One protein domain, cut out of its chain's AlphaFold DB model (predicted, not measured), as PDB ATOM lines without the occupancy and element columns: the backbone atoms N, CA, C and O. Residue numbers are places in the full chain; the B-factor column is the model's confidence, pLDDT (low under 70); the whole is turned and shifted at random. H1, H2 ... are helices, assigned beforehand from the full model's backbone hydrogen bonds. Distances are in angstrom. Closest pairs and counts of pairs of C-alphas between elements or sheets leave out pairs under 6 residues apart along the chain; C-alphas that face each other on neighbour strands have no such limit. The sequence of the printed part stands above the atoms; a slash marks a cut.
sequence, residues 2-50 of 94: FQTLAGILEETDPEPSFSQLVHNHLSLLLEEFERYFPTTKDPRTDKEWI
ATOM      1  N   PHE A   2      20.735 320.060-104.632       62.62
ATOM      2  CA  PHE A   2      20.493 320.665-103.322       62.62
ATOM      3  C   PHE A   2      20.354 322.179-103.493       62.62
ATOM      4  O   PHE A   2      21.092 322.776-104.276       62.62
ATOM      5  N   GLN A   3      19.383 322.775-102.806       64.56
ATOM      6  CA  GLN A   3      19.184 324.221-102.817       64.56
ATOM      7  C   GLN A   3      20.359 324.905-102.111       64.56
ATOM      8  O   GLN A   3      20.867 324.409-101.104       64.56
ATOM      9  N   THR A   4      20.815 326.030-102.657       76.69
ATOM     10  CA  THR A   4      21.842 326.854-102.013       76.69
ATOM     11  C   THR A   4      21.203 327.701-100.917       76.69
ATOM     12  O   THR A   4      20.029 328.052-101.010       76.69
ATOM     13  N   LEU A   5      21.987 328.078 -99.900       70.50
ATOM     14  CA  LEU A   5      21.530 328.995 -98.849       70.50
ATOM     15  C   LEU A   5      20.928 330.271 -99.461       70.50
ATOM     16  O   LEU A   5      19.853 330.682 -99.058       70.50
ATOM     17  N   ALA A   6      21.568 330.835-100.491       72.31
ATOM     18  CA  ALA A   6      21.065 332.006-101.208       72.31
ATOM     19  C   ALA A   6      19.655 331.796-101.795       72.31
ATOM     20  O   ALA A   6      18.805 332.660-101.622       72.31
ATOM     21  N   GLY A   7      19.386 330.638-102.410       76.00
ATOM     22  CA  GLY A   7      18.055 330.330-102.946       76.00
ATOM     23  C   GLY A   7      16.995 330.145-101.855       76.00
ATOM     24  O   GLY A   7      15.860 330.563-102.027       76.00
ATOM     25  N   ILE A   8      17.371 329.581-100.703       74.69
ATOM     26  CA  ILE A   8      16.468 329.452 -99.545       74.69
ATOM     27  C   ILE A   8      16.140 330.835 -98.957       74.69
ATOM     28  O   ILE A   8      14.999 331.098 -98.578       74.69
ATOM     29  N   LEU A   9      17.134 331.726 -98.883       72.00
ATOM     30  CA  LEU A   9      16.973 333.085 -98.360       72.00
ATOM     31  C   LEU A   9      16.114 333.963 -99.290       72.00
ATOM     32  O   LEU A   9      15.307 334.736 -98.785       72.00
ATOM     33  N   GLU A  10      16.241 333.816-100.615       73.62
ATOM     34  CA  GLU A  10      15.395 334.521-101.597       73.62
ATOM     35  C   GLU A  10      13.916 334.117-101.512       73.62
ATOM     36  O   GLU A  10      13.047 334.967-101.690       73.62
ATOM     37  N   GLU A  11      13.610 332.847-101.221       73.19
ATOM     38  CA  GLU A  11      12.216 332.387-101.136       73.19
ATOM     39  C   GLU A  11      11.541 332.677 -99.788       73.19
ATOM     40  O   GLU A  11      10.313 332.750 -99.726       73.19
ATOM     41  N   THR A  12      12.312 332.838 -98.708       71.69
ATOM     42  CA  THR A  12      11.758 332.861 -97.342       71.69
ATOM     43  C   THR A  12      11.781 334.251 -96.685       71.69
ATOM     44  O   THR A  12      11.217 334.383 -95.602       71.69
ATOM     45  N   ASP A  13      12.416 335.260 -97.309       67.06
ATOM     46  CA  ASP A  13      12.749 336.589 -96.738       67.06
ATOM     47  C   ASP A  13      12.921 336.555 -95.205       67.06
ATOM     48  O   ASP A  13      12.120 337.113 -94.446       67.06
ATOM     49  N   PRO A  14      13.889 335.762 -94.712       67.38
ATOM     50  CA  PRO A  14      13.980 335.480 -93.295       67.38
ATOM     51  C   PRO A  14      14.493 336.707 -92.549       67.38
ATOM     52  O   PRO A  14      15.328 337.461 -93.049       67.38
ATOM     53  N   GLU A  15      14.027 336.873 -91.311       72.75
ATOM     54  CA  GLU A  15      14.450 337.990 -90.475       72.75
ATOM     55  C   GLU A  15      15.987 338.123 -90.419       72.75
ATOM     56  O   GLU A  15      16.694 337.110 -90.385       72.75
ATOM     57  N   PRO A  16      16.530 339.350 -90.307       71.25
ATOM     58  CA  PRO A  16      17.974 339.591 -90.180       71.25
ATOM     59  C   PRO A  16      18.645 338.750 -89.078       71.25
ATOM     60  O   PRO A  16      19.811 338.364 -89.192       71.25
ATOM     61  N   SER A  17      17.876 338.411 -88.039       79.94
ATOM     62  CA  SER A  17      18.259 337.530 -86.935       79.94
ATOM     63  C   SER A  17      18.627 336.108 -87.383       79.94
ATOM     64  O   SER A  17      19.534 335.499 -86.811       79.94
ATOM     65  N   PHE A  18      17.997 335.584 -88.438       81.19
ATOM     66  CA  PHE A  18      18.282 334.261 -88.992       81.19
ATOM     67  C   PHE A  18      19.653 334.210 -89.670       81.19
ATOM     68  O   PHE A  18      20.423 333.281 -89.430       81.19
ATOM     69  N   SER A  19      20.009 335.233 -90.455       80.56
ATOM     70  CA  SER A  19      21.336 335.299 -91.082       80.56
ATOM     71  C   SER A  19      22.451 335.340 -90.034       80.56
ATOM     72  O   SER A  19      23.485 334.695 -90.205       80.56
ATOM     73  N   GLN A  20      22.242 336.069 -88.934       83.56
ATOM     74  CA  GLN A  20      23.183 336.104 -87.812       83.56
ATOM     75  C   GLN A  20      23.261 334.774 -87.064       83.56
ATOM     76  O   GLN A  20      24.357 334.345 -86.710       83.56
ATOM     77  N   LEU A  21      22.132 334.090 -86.870       86.62
ATOM     78  CA  LEU A  21      22.111 332.753 -86.279       86.62
ATOM     79  C   LEU A  21      22.907 331.750 -87.124       86.62
ATOM     80  O   LEU A  21      23.750 331.033 -86.586       86.62
ATOM     81  N   VAL A  22      22.675 331.727 -88.441       86.06
ATOM     82  CA  VAL A  22      23.400 330.855 -89.375       86.06
ATOM     83  C   VAL A  22      24.891 331.173 -89.350       86.06
ATOM     84  O   VAL A  22      25.700 330.260 -89.212       86.06
ATOM     85  N   HIS A  23      25.265 332.453 -89.422       86.00
ATOM     86  CA  HIS A  23      26.666 332.860 -89.364       86.00
ATOM     87  C   HIS A  23      27.341 332.395 -88.066       86.00
ATOM     88  O   HIS A  23      28.385 331.752 -88.118       86.00
ATOM     89  N   ASN A  24      26.724 332.655 -86.909       90.44
ATOM     90  CA  ASN A  24      27.260 332.233 -85.613       90.44
ATOM     91  C   ASN A  24      27.416 330.712 -85.529       90.44
ATOM     92  O   ASN A  24      28.434 330.219 -85.046       90.44
ATOM     93  N   HIS A  25      26.431 329.960 -86.028       91.25
ATOM     94  CA  HIS A  25      26.507 328.506 -86.058       91.25
ATOM     95  C   HIS A  25      27.647 328.007 -86.953       91.25
ATOM     96  O   HIS A  25      28.405 327.133 -86.540       91.25
ATOM     97  N   LEU A  26      27.809 328.581 -88.150       90.19
ATOM     98  CA  LEU A  26      28.890 328.221 -89.068       90.19
ATOM     99  C   LEU A  26      30.273 328.580 -88.507       90.19
ATOM    100  O   LEU A  26      31.204 327.802 -88.689       90.19
ATOM    101  N   SER A  27      30.407 329.704 -87.796       89.50
ATOM    102  CA  SER A  27      31.645 330.062 -87.092       89.50
ATOM    103  C   SER A  27      32.009 329.038 -86.016       89.50
ATOM    104  O   SER A  27      33.134 328.552 -86.003       89.50
ATOM    105  N   LEU A  28      31.053 328.655 -85.164       90.50
ATOM    106  CA  LEU A  28      31.277 327.631 -84.138       90.50
ATOM    107  C   LEU A  28      31.610 326.272 -84.758       90.50
ATOM    108  O   LEU A  28      32.502 325.570 -84.290       90.50
ATOM    109  N   LEU A  29      30.915 325.906 -85.835       88.62
ATOM    110  CA  LEU A  29      31.194 324.674 -86.559       88.62
ATOM    111  C   LEU A  29      32.618 324.686 -87.122       88.62
ATOM    112  O   LEU A  29      33.317 323.686 -87.002       88.62
ATOM    113  N   LEU A  30      33.064 325.809 -87.693       85.88
ATOM    114  CA  LEU A  30      34.425 325.955 -88.197       85.88
ATOM    115  C   LEU A  30      35.455 325.734 -87.082       85.88
ATOM    116  O   LEU A  30      36.366 324.936 -87.273       85.88
ATOM    117  N   GLU A  31      35.273 326.355 -85.914       85.88
ATOM    118  CA  GLU A  31      36.159 326.163 -84.755       85.88
ATOM    119  C   GLU A  31      36.250 324.691 -84.321       85.88
ATOM    120  O   GLU A  31      37.335 324.198 -84.013       85.88
ATOM    121  N   GLU A  32      35.133 323.958 -84.327       83.56
ATOM    122  CA  GLU A  32      35.145 322.517 -84.052       83.56
ATOM    123  C   GLU A  32      35.874 321.740 -85.157       83.56
ATOM    124  O   GLU A  32      36.669 320.849 -84.855       83.56
ATOM    125  N   PHE A  33      35.685 322.094 -86.432       81.81
ATOM    126  CA  PHE A  33      36.421 321.479 -87.540       81.81
ATOM    127  C   PHE A  33      37.937 321.633 -87.369       81.81
ATOM    128  O   PHE A  33      38.654 320.654 -87.573       81.81
ATOM    129  N   GLU A  34      38.427 322.794 -86.927       81.75
ATOM    130  CA  GLU A  34      39.861 323.017 -86.681       81.75
ATOM    131  C   GLU A  34      40.435 322.121 -85.567       81.75
ATOM    132  O   GLU A  34      41.631 321.816 -85.563       81.75
ATOM    133  N   ARG A  35      39.601 321.647 -84.626       76.38
ATOM    134  CA  ARG A  35      40.033 320.700 -83.579       76.38
ATOM    135  C   ARG A  35      40.285 319.299 -84.122       76.38
ATOM    136  O   ARG A  35      41.154 318.590 -83.607       76.38
ATOM    137  N   TYR A  36      39.519 318.884 -85.127       73.69
ATOM    138  CA  TYR A  36      39.600 317.536 -85.695       73.69
ATOM    139  C   TYR A  36      40.464 317.470 -86.955       73.69
ATOM    140  O   TYR A  36      41.120 316.450 -87.178       73.69
ATOM    141  N   PHE A  37      40.503 318.549 -87.736       76.25
ATOM    142  CA  PHE A  37      41.230 318.648 -88.993       76.25
ATOM    143  C   PHE A  37      42.233 319.804 -88.915       76.25
ATOM    144  O   PHE A  37      41.830 320.951 -88.725       76.25
ATOM    145  N   PRO A  38      43.543 319.537 -89.066       72.31
ATOM    146  CA  PRO A  38      44.544 320.595 -89.072       72.31
ATOM    147  C   PRO A  38      44.252 321.615 -90.177       72.31
ATOM    148  O   PRO A  38      44.175 321.247 -91.345       72.31
ATOM    149  N   THR A  39      44.188 322.904 -89.844       72.31
ATOM    150  CA  THR A  39      43.993 323.987 -90.832       72.31
ATOM    151  C   THR A  39      45.145 324.124 -91.828       72.31
ATOM    152  O   THR A  39      45.006 324.749 -92.875       72.31
ATOM    153  N   THR A  40      46.298 323.532 -91.512       75.00
ATOM    154  CA  THR A  40      47.523 323.579 -92.318       75.00
ATOM    155  C   THR A  40      47.569 322.535 -93.429       75.00
ATOM    156  O   THR A  40      48.477 322.581 -94.262       75.00
ATOM    157  N   LYS A  41      46.623 321.592 -93.457       71.81
ATOM    158  CA  LYS A  41      46.548 320.537 -94.464       71.81
ATOM    159  C   LYS A  41      45.130 320.419 -94.986       71.81
ATOM    160  O   LYS A  41      44.174 320.505 -94.228       71.81
ATOM    161  N   ASP A  42      44.990 320.184 -96.286       76.06
ATOM    162  CA  ASP A  42      43.687 319.818 -96.831       76.06
ATOM    163  C   ASP A  42      43.372 318.383 -96.382       76.06
ATOM    164  O   ASP A  42      44.075 317.467 -96.820       76.06
ATOM    165  N   PRO A  43      42.330 318.159 -95.560       70.19
ATOM    166  CA  PRO A  43      42.014 316.839 -95.023       70.19
ATOM    167  C   PRO A  43      41.636 315.829 -96.113       70.19
ATOM    168  O   PRO A  43      41.654 314.626 -95.858       70.19
ATOM    169  N   ARG A  44      41.315 316.280 -97.337       72.44
ATOM    170  CA  ARG A  44      41.097 315.415 -98.509       72.44
ATOM    171  C   ARG A  44      42.399 314.792 -99.016       72.44
ATOM    172  O   ARG A  44      42.358 313.724 -99.627       72.44
ATOM    173  N   THR A  45      43.534 315.437 -98.753       68.88
ATOM    174  CA  THR A  45      44.867 314.902 -99.050       68.88
ATOM    175  C   THR A  45      45.124 313.707 -98.138       68.88
ATOM    176  O   THR A  45      44.822 313.749 -96.948       68.88
ATOM    177  N   ASP A  46      45.597 312.599 -98.708       68.75
ATOM    178  CA  ASP A  46      45.912 311.352 -97.993       68.75
ATOM    179  C   ASP A  46      44.781 310.748 -97.142       68.75
ATOM    180  O   ASP A  46      45.015 309.860 -96.324       68.75
ATOM    181  N   LYS A  47      43.529 311.166 -97.379       72.31
ATOM    182  CA  LYS A  47      42.349 310.710 -96.628       72.31
ATOM    183  C   LYS A  47      42.475 310.971 -95.121       72.31
ATOM    184  O   LYS A  47      41.903 310.224 -94.332       72.31
ATOM    185  N   GLU A  48      43.170 312.045 -94.725       69.69
ATOM    186  CA  GLU A  48      43.308 312.464 -93.319       69.69
ATOM    187  C   GLU A  48      41.942 312.747 -92.657       69.69
ATOM    188  O   GLU A  48      41.827 312.705 -91.433       69.69
ATOM    189  N   TRP A  49      40.886 312.952 -93.456       73.50
ATOM    190  CA  TRP A  49      39.505 313.015 -92.978       73.50
ATOM    191  C   TRP A  49      38.978 311.707 -92.357       73.50
ATOM    192  O   TRP A  49      38.046 311.742 -91.555       73.50
ATOM    193  N   ILE A  50      39.571 310.558 -92.695       77.69
ATOM    194  CA  ILE A  50      39.228 309.249 -92.133       77.69
ATOM    195  C   ILE A  50      40.281 308.890 -91.087       77.69
ATOM    196  O   ILE A  50      41.414 308.523 -91.406       77.69
TER     197      ILE A  50
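AT A GLANCE: This is residues 2 to 50 of the 94 residues of the protein "SCAN domaincontaining protein 3like" of Caligus rogercresseyi (UniProt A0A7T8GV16). One long helix, H2, makes the base of a wide, open U, with a shorter arm at each end. At its beginning the short helix H1 is joined by residues 13 to 15 and folds back over the same side of H2 without packing on it; at its other end residues 37 to 50, with no named element, turn off toward that same side. The middle of the U is empty. The printed part has 49 residues with two named helices, H1 then H2, and no named strand, and its class is all helix. It is extended, with a radius of gyration of the C-alphas of 15.0 A, and elongated, spanning 41 by 22 by 15 A.

HOW THE PARTS SIT: H2, residues 16 to 36, is the longest helix, and its residues 23 to 35 stand free, with no C-alpha 8 or more apart along the chain within 10 A. H1, residues 5 to 12, is apart from H2, with no C-alpha of the one within 8 A of the other. A tight link of 3 residues joins them. Residues 10 to 17, of which 10 to 12 belong to H1, stand free. Beyond H2, residues 39 to 47 stand free as well. Every pair of O i and N i+4 is within hydrogen-bond range in H1 and H2.

IN THESE COORDINATES: H2 is 31.2 A from its first C-alpha, Pro 16 at (17.974, 339.591, -90.180), to its last, Tyr 36 at (39.600, 317.536, -85.695). H1 is 10.6 A from C-alpha 5 at (21.530, 328.995, -98.849) to C-alpha 12.

THE WHOLE: The two C-alphas farthest apart are those of Glu 15 and Asp 46, at 41.9 A. The printed part has no cut. The mean pLDDT of the printed part is 77.1, and it is under 70 at residues 2 to 3, 13 to 14, 45 to 46 and 48.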